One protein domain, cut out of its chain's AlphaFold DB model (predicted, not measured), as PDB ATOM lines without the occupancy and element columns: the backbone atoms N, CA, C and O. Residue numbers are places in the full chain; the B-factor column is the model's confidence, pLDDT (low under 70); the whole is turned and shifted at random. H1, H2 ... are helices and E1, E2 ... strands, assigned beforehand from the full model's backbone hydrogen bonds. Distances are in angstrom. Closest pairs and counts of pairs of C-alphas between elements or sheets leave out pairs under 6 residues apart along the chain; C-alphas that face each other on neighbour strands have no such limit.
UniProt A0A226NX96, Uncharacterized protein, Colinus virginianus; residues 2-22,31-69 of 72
ATOM      1  N   ALA A   2     -74.424  72.526 111.893       73.31
ATOM      2  CA  ALA A   2     -75.464  72.937 110.939       73.31
ATOM      3  C   ALA A   2     -74.943  73.687 109.694       73.31
ATOM      4  O   ALA A   2     -75.356  73.383 108.583       73.31
ATOM      5  N   MET A   3     -73.977  74.601 109.849       80.50
ATOM      6  CA  MET A   3     -73.445  75.372 108.715       80.50
ATOM      7  C   MET A   3     -72.675  74.515 107.705       80.50
ATOM      8  O   MET A   3     -72.798  74.720 106.504       80.50
ATOM      9  N   ARG A   4     -71.927  73.511 108.183       85.44
ATOM     10  CA  ARG A   4     -71.240  72.553 107.306       85.44
ATOM     11  C   ARG A   4     -72.243  71.682 106.555       85.44
ATOM     12  O   ARG A   4     -72.071  71.475 105.364       85.44
ATOM     13  N   ALA A   5     -73.300  71.228 107.228       88.75
ATOM     14  CA  ALA A   5     -74.372  70.473 106.582       88.75
ATOM     15  C   ALA A   5     -75.101  71.310 105.516       88.75
ATOM     16  O   ALA A   5     -75.318  70.821 104.415       88.75
ATOM     17  N   ALA A   6     -75.399  72.582 105.802       90.88
ATOM     18  CA  ALA A   6     -76.013  73.497 104.838       90.88
ATOM     19  C   ALA A   6     -75.111  73.763 103.620       90.88
ATOM     20  O   ALA A   6     -75.591  73.752 102.491       90.88
ATOM     21  N   LEU A   7     -73.801  73.934 103.833       91.44
ATOM     22  CA  LEU A   7     -72.811  74.090 102.760       91.44
ATOM     23  C   LEU A   7     -72.721  72.849 101.870       91.44
ATOM     24  O   LEU A   7     -72.743  72.968 100.649       91.44
ATOM     25  N   LEU A   8     -72.648  71.663 102.478       91.62
ATOM     26  CA  LEU A   8     -72.600  70.400 101.741       91.62
ATOM     27  C   LEU A   8     -73.894  70.157 100.960       91.62
ATOM     28  O   LEU A   8     -73.834  69.736  99.811       91.62
ATOM     29  N   LEU A   9     -75.050  70.466 101.553       88.88
ATOM     30  CA  LEU A   9     -76.344  70.344 100.887       88.88
ATOM     31  C   LEU A   9     -76.469  71.328  99.717       88.88
ATOM     32  O   LEU A   9     -76.915  70.940  98.643       88.88
ATOM     33  N   GLY A  10     -76.030  72.578  99.894       87.75
ATOM     34  CA  GLY A  10     -75.997  73.568  98.818       87.75
ATOM     35  C   GLY A  10     -75.093  73.135  97.663       87.75
ATOM     36  O   GLY A  10     -75.499  73.205  96.506       87.75
ATOM     37  N   LEU A  11     -73.903  72.610  97.974       87.81
ATOM     38  CA  LEU A  11     -72.973  72.089  96.970       87.81
ATOM     39  C   LEU A  11     -73.567  70.889  96.218       87.81
ATOM     40  O   LEU A  11     -73.465  70.811  94.997       87.81
ATOM     41  N   LEU A  12     -74.227  69.981  96.939       85.88
ATOM     42  CA  LEU A  12     -74.894  68.818  96.362       85.88
ATOM     43  C   LEU A  12     -76.011  69.243  95.395       85.88
ATOM     44  O   LEU A  12     -76.078  68.741  94.278       85.88
ATOM     45  N   LEU A  13     -76.842  70.211  95.788       82.94
ATOM     46  CA  LEU A  13     -77.913  70.737  94.939       82.94
ATOM     47  C   LEU A  13     -77.383  71.377  93.649       82.94
ATOM     48  O   LEU A  13     -77.961  71.146  92.593       82.94
ATOM     49  N   VAL A  14     -76.273  72.118  93.707       81.56
ATOM     50  CA  VAL A  14     -75.655  72.729  92.514       81.56
ATOM     51  C   VAL A  14     -75.132  71.672  91.534       81.56
ATOM     52  O   VAL A  14     -75.236  71.850  90.324       81.56
ATOM     53  N   VAL A  15     -74.589  70.559  92.036       79.62
ATOM     54  CA  VAL A  15     -74.049  69.480  91.191       79.62
ATOM     55  C   VAL A  15     -75.160  68.618  90.581       79.62
ATOM     56  O   VAL A  15     -75.040  68.190  89.435       79.62
ATOM     57  N   LEU A  16     -76.237  68.352  91.328       73.75
ATOM     58  CA  LEU A  16     -77.344  67.500  90.874       73.75
ATOM     59  C   LEU A  16     -78.399  68.237  90.045       73.75
ATOM     60  O   LEU A  16     -79.038  67.619  89.197       73.75
ATOM     61  N   CYS A  17     -78.577  69.538  90.269       67.62
ATOM     62  CA  CYS A  17     -79.519  70.367  89.534       67.62
ATOM     63  C   CYS A  17     -78.747  71.458  88.786       67.62
ATOM     64  O   CYS A  17     -78.625  72.569  89.309       67.62
ATOM     65  N   PRO A  18     -78.253  71.201  87.558       62.34
ATOM     66  CA  PRO A  18     -77.831  72.270  86.660       62.34
ATOM     67  C   PRO A  18     -79.078  73.081  86.268       62.34
ATOM     68  O   PRO A  18     -79.680  72.870  85.216       62.34
ATOM     69  N   GLY A  19     -79.503  73.985  87.155       57.47
ATOM     70  CA  GLY A  19     -80.692  74.832  87.011       57.47
ATOM     71  C   GLY A  19     -80.648  75.742  85.782       57.47
ATOM     72  O   GLY A  19     -81.682  76.249  85.357       57.47
ATOM     73  N   ASP A  20     -79.480  75.875  85.159       53.38
ATOM     74  CA  ASP A  20     -79.262  76.709  83.982       53.38
ATOM     75  C   ASP A  20     -79.429  75.968  82.647       53.38
ATOM     76  O   ASP A  20     -79.535  76.612  81.606       53.38
ATOM     77  N   ALA A  21     -79.512  74.631  82.635       50.62
ATOM     78  CA  ALA A  21     -79.674  73.885  81.380       50.62
ATOM     79  C   ALA A  21     -81.129  73.846  80.870       50.62
ATOM     80  O   ALA A  21     -81.358  73.506  79.712       50.62
ATOM     81  N   ALA A  22     -82.110  74.192  81.714       54.56
ATOM     82  CA  ALA A  22     -83.535  74.075  81.386       54.56
ATOM     83  C   ALA A  22     -84.328  75.395  81.454       54.56
ATOM     84  O   ALA A  22     -85.469  75.421  80.999       54.56
ATOM     85  N   ASN A  31     -96.237  78.902  72.050       77.12
ATOM     86  CA  ASN A  31     -96.960  78.092  71.102       77.12
ATOM     87  C   ASN A  31     -95.971  77.436  70.140       77.12
ATOM     88  O   ASN A  31     -94.924  77.994  69.797       77.12
ATOM     89  N   CYS A  32     -96.363  76.262  69.670       87.31
ATOM     90  CA  CYS A  32     -95.683  75.529  68.620       87.31
ATOM     91  C   CYS A  32     -95.467  76.425  67.384       87.31
ATOM     92  O   CYS A  32     -96.333  77.219  67.002       87.31
ATOM     93  N   ARG A  33     -94.288  76.330  66.763       88.38
ATOM     94  CA  ARG A  33     -93.891  77.152  65.610       88.38
ATOM     95  C   ARG A  33     -94.416  76.602  64.284       88.38
ATOM     96  O   ARG A  33     -94.559  77.357  63.320       88.38
ATOM     97  N   CYS A  34     -94.712  75.309  64.207       90.25
ATOM     98  CA  CYS A  34     -95.248  74.668  63.015       90.25
ATOM     99  C   CYS A  34     -96.716  75.061  62.777       90.25
ATOM    100  O   CYS A  34     -97.624  74.543  63.419       90.25
ATOM    101  N   ALA A  35     -96.972  75.901  61.769       89.19
ATOM    102  CA  ALA A  35     -98.338  76.233  61.347       89.19
ATOM    103  C   ALA A  35     -99.037  75.092  60.578       89.19
ATOM    104  O   ALA A  35    -100.260  74.970  60.610       89.19
ATOM    105  N   LYS A  36     -98.267  74.271  59.845       91.12
ATOM    106  CA  LYS A  36     -98.755  73.118  59.072       91.12
ATOM    107  C   LYS A  36     -97.723  71.996  59.093       91.12
ATOM    108  O   LYS A  36     -96.525  72.258  59.007       91.12
ATOM    109  N   THR A  37     -98.200  70.759  59.140       92.62
ATOM    110  CA  THR A  37     -97.378  69.549  59.065       92.62
ATOM    111  C   THR A  37     -97.647  68.806  57.759       92.62
ATOM    112  O   THR A  37     -98.689  68.972  57.125       92.62
ATOM    113  N   THR A  38     -96.683  68.005  57.314       92.56
ATOM    114  CA  THR A  38     -96.850  67.125  56.157       92.56
ATOM    115  C   THR A  38     -96.101  65.825  56.397       92.56
ATOM    116  O   THR A  38     -95.011  65.829  56.962       92.56
ATOM    117  N   THR A  39     -96.704  64.720  55.973       92.19
ATOM    118  CA  THR A  39     -96.102  63.382  55.975       92.19
ATOM    119  C   THR A  39     -95.632  62.968  54.582       92.19
ATOM    120  O   THR A  39     -95.046  61.901  54.418       92.19
ATOM    121  N   ALA A  40     -95.888  63.798  53.566       94.81
ATOM    122  CA  ALA A  40     -95.466  63.520  52.206       94.81
ATOM    123  C   ALA A  40     -93.939  63.549  52.109       94.81
ATOM    124  O   ALA A  40     -93.279  64.400  52.708       94.81
ATOM    125  N   PHE A  41     -93.383  62.645  51.304       93.12
ATOM    126  CA  PHE A  41     -91.957  62.646  51.025       93.12
ATOM    127  C   PHE A  41     -91.549  63.944  50.319       93.12
ATOM    128  O   PHE A  41     -92.121  64.333  49.297       93.12
ATOM    129  N   ILE A  42     -90.522  64.606  50.850       91.88
ATOM    130  CA  ILE A  42     -89.920  65.789  50.243       91.88
ATOM    131  C   ILE A  42     -88.480  65.421  49.867       91.88
ATOM    132  O   ILE A  42     -87.710  65.007  50.730       91.88
ATOM    133  N   PRO A  43     -88.073  65.588  48.599       93.44
ATOM    134  CA  PRO A  43     -86.689  65.364  48.198       93.44
ATOM    135  C   PRO A  43     -85.719  66.320  48.906       93.44
ATOM    136  O   PRO A  43     -85.983  67.523  48.964       93.44
ATOM    137  N   LEU A  44     -84.558  65.811  49.335       91.75
ATOM    138  CA  LEU A  44     -83.488  66.578  50.000       91.75
ATOM    139  C   LEU A  44     -83.079  67.851  49.241       91.75
ATOM    140  O   LEU A  44     -82.855  68.884  49.857       91.75
ATOM    141  N   ARG A  45     -83.093  67.824  47.901       93.25
ATOM    142  CA  ARG A  45     -82.771  68.991  47.051       93.25
ATOM    143  C   ARG A  45     -83.701  70.195  47.255       93.25
ATOM    144  O   ARG A  45     -83.365  71.296  46.850       93.25
ATOM    145  N   LYS A  46     -84.887  69.994  47.843       93.25
ATOM    146  CA  LYS A  46     -85.855  71.065  48.130       93.25
ATOM    147  C   LYS A  46     -85.669  71.679  49.523       93.25
ATOM    148  O   LYS A  46     -86.442  72.574  49.889       93.25
ATOM    149  N   TYR A  47     -84.724  71.181  50.316       93.00
ATOM    150  CA  TYR A  47     -84.404  71.706  51.637       93.00
ATOM    151  C   TYR A  47     -83.245  72.691  51.540       93.00
ATOM    152  O   TYR A  47     -82.236  72.407  50.907       93.00
ATOM    153  N   GLU A  48     -83.403  73.836  52.190       95.38
ATOM    154  CA  GLU A  48     -82.304  74.773  52.441       95.38
ATOM    155  C   GLU A  48     -81.717  74.544  53.836       95.38
ATOM    156  O   GLU A  48     -80.509  74.514  54.026       95.38
ATOM    157  N   SER A  49     -82.590  74.342  54.824       93.44
ATOM    158  CA  SER A  49     -82.214  73.992  56.192       93.44
ATOM    159  C   SER A  49     -83.333  73.221  56.881       93.44
ATOM    160  O   SER A  49     -84.505  73.282  56.483       93.44
ATOM    161  N   ILE A  50     -82.936  72.477  57.911       93.31
ATOM    162  CA  ILE A  50     -83.815  71.732  58.804       93.31
ATOM    163  C   ILE A  50     -83.449  72.141  60.228       93.31
ATOM    164  O   ILE A  50     -82.279  72.095  60.599       93.31
ATOM    165  N   GLU A  51     -84.444  72.532  61.013       93.50
ATOM    166  CA  GLU A  51     -84.307  72.793  62.444       93.50
ATOM    167  C   GLU A  51     -85.177  71.786  63.193       93.50
ATOM    168  O   GLU A  51     -86.357  71.617  62.879       93.50
ATOM    169  N   VAL A  52     -84.586  71.103  64.170       92.12
ATOM    170  CA  VAL A  52     -85.287  70.146  65.026       92.12
ATOM    171  C   VAL A  52     -85.403  70.760  66.411       92.12
ATOM    172  O   VAL A  52     -84.392  71.097  67.023       92.12
ATOM    173  N   ARG A  53     -86.635  70.901  66.901       88.38
ATOM    174  CA  ARG A  53     -86.930  71.413  68.239       88.38
ATOM    175  C   ARG A  53     -87.575  70.315  69.076       88.38
ATOM    176  O   ARG A  53     -88.666  69.866  68.714       88.38
ATOM    177  N   PRO A  54     -86.918  69.853  70.154       88.81
ATOM    178  CA  PRO A  54     -87.490  68.841  71.029       88.81
ATOM    179  C   PRO A  54     -88.757  69.362  71.713       88.81
ATOM    180  O   PRO A  54     -88.960  70.570  71.833       88.81
ATOM    181  N   ALA A  55     -89.597  68.437  72.177       89.12
ATOM    182  CA  ALA A  55     -90.738  68.795  73.008       89.12
ATOM    183  C   ALA A  55     -90.250  69.445  74.314       89.12
ATOM    184  O   ALA A  55     -89.332  68.940  74.961       89.12
ATOM    185  N   GLY A  56     -90.883  70.549  74.695       84.44
ATOM    186  CA  GLY A  56     -90.552  71.337  75.876       84.44
ATOM    187  C   GLY A  56     -91.796  71.927  76.531       84.44
ATOM    188  O   GLY A  56     -92.929  71.640  76.141       84.44
ATOM    189  N   SER A  57     -91.594  72.780  77.533       76.31
ATOM    190  CA  SER A  57     -92.690  73.468  78.228       76.31
ATOM    191  C   SER A  57     -93.470  74.411  77.303       76.31
ATOM    192  O   SER A  57     -94.678  74.565  77.469       76.31
ATOM    193  N   SER A  58     -92.796  74.989  76.305       77.56
ATOM    194  CA  SER A  58     -93.347  75.910  75.303       77.56
ATOM    195  C   SER A  58     -94.138  75.217  74.179       77.56
ATOM    196  O   SER A  58     -95.059  75.806  73.617       77.56
ATOM    197  N   CYS A  59     -93.819  73.962  73.851       85.56
ATOM    198  CA  CYS A  59     -94.566  73.139  72.897       85.56
ATOM    199  C   CYS A  59     -94.343  71.651  73.200       85.56
ATOM    200  O   CYS A  59     -93.218  71.161  73.171       85.56
ATOM    201  N   TRP A  60     -95.420  70.897  73.442       88.19
ATOM    202  CA  TRP A  60     -95.335  69.482  73.848       88.19
ATOM    203  C   TRP A  60     -95.093  68.513  72.682       88.19
ATOM    204  O   TRP A  60     -95.104  67.296  72.861       88.19
ATOM    205  N   ARG A  61     -94.925  69.033  71.464       89.75
ATOM    206  CA  ARG A  61     -94.687  68.240  70.257       89.75
ATOM    207  C   ARG A  61     -93.244  68.426  69.814       89.75
ATOM    208  O   ARG A  61     -92.723  69.532  69.869       89.75
ATOM    209  N   LEU A  62     -92.636  67.351  69.317       91.25
ATOM    210  CA  LEU A  62     -91.407  67.452  68.537       91.25
ATOM    211  C   LEU A  62     -91.717  68.226  67.252       91.25
ATOM    212  O   LEU A  62     -92.577  67.809  66.473       91.25
ATOM    213  N   GLU A  63     -91.013  69.328  67.023       93.38
ATOM    214  CA  GLU A  63     -91.164  70.118  65.807       93.38
ATOM    215  C   GLU A  63     -89.962  69.921  64.887       93.38
ATOM    216  O   GLU A  63     -88.805  69.984  65.305       93.38
ATOM    217  N   VAL A  64     -90.244  69.708  63.603       93.00
ATOM    218  CA  VAL A  64     -89.233  69.674  62.544       93.00
ATOM    219  C   VAL A  64     -89.596  70.754  61.537       93.00
ATOM    220  O   VAL A  64     -90.532  70.611  60.749       93.00
ATOM    221  N   LEU A  65     -88.868  71.865  61.586       91.44
ATOM    222  CA  LEU A  65     -89.069  72.997  60.699       91.44
ATOM    223  C   LEU A  65     -88.178  72.828  59.472       91.44
ATOM    224  O   LEU A  65     -86.992  72.523  59.571       91.44
ATOM    225  N   ARG A  66     -88.751  73.069  58.295       92.62
ATOM    226  CA  ARG A  66     -88.031  73.070  57.023       92.62
ATOM    227  C   ARG A  66     -88.038  74.474  56.435       92.62
ATOM    228  O   ARG A  66     -89.116  75.031  56.219       92.62
ATOM    229  N   LYS A  67     -86.876  74.945  55.978       92.75
ATOM    230  CA  LYS A  67     -86.796  76.019  54.974       92.75
ATOM    231  C   LYS A  67     -86.717  75.438  53.566       92.75
ATOM    232  O   LYS A  67     -86.082  74.404  53.328       92.75
ATOM    233  N   LYS A  68     -87.439  76.057  52.634       91.56
ATOM    234  CA  LYS A  68     -87.467  75.639  51.231       91.56
ATOM    235  C   LYS A  68     -86.327  76.329  50.496       91.56
ATOM    236  O   LYS A  68     -86.228  77.540  50.610       91.56
ATOM    237  N   ALA A  69     -85.556  75.582  49.709       90.19
ATOM    238  CA  ALA A  69     -84.597  76.191  48.793       90.19
ATOM    239  C   ALA A  69     -85.311  77.158  47.836       90.19
ATOM    240  O   ALA A  69     -86.440  76.882  47.404       90.19
TER     241      ALA A  69
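What this domain is: This is residues 2 to 22 and 31 to 69 of the 72 residues of an uncharacterized protein of Colinus virginianus (UniProt A0A226NX96). Look first for a hairpin of two strands, E1 and E2, with the unnamed stretch of residues 31 to 46 looping past it on the E2 side; far off along the longest axis a single helix, H1, sticks out and stands free. Across a cut, helix and hairpin make a rod whose C-alphas span 63 by 21 by 14 A. The printed part has 60 residues, with one named helix and two named strands in the order H1, E1, E2; the sheet E1 - E2 is antiparallel. The class is mixed, helices and strands, with under half of the residues in named elements, and the whole is extended, with a radius of gyration of the C-alphas of 20.8 A.

How they stand to each other: Begin at E1, residues 47 to 53, and E2, residues 63 to 68, a hairpin of antiparallel neighbours with 164 degrees between their directions. C-alphas 52 and 64 face each other at 4.7 A. N 53 and O 63 are within hydrogen-bond range at 2.8 A, as are N 65 and O 51 at 2.8 A. H1, residues 2 to 16, is apart from E2; every O i to N i+4 pair in H1 is within hydrogen-bond range.

Where its parts are: Find C-alpha 47 at (-84.404, 71.706, 51.637); from there E1 runs 16.8 A to residue 53. E2 runs 16.0 A from residue 63 to C-alpha 68 at (-87.467, 75.639, 51.231). Find C-alpha 2 at (-75.464, 72.937, 110.939), where H1 begins; it is 20.9 A long and ends at residue 16.

The domain as a whole: The C-alphas of Ala 2 and Arg 45, the two farthest apart, are 64.4 A from each other. Residues 23 to 30 are not printed, and C-alphas 22 and 31 are 17.4 A apart across this cut, which lies in the link from H1 to E1. The link from E1 to E2 is short, with 9 residues. Residues 2 to 21 and 38 to 43 stand free. The model's pLDDT averages 85.6 over the printed part and is under 70 at residues 17 to 22.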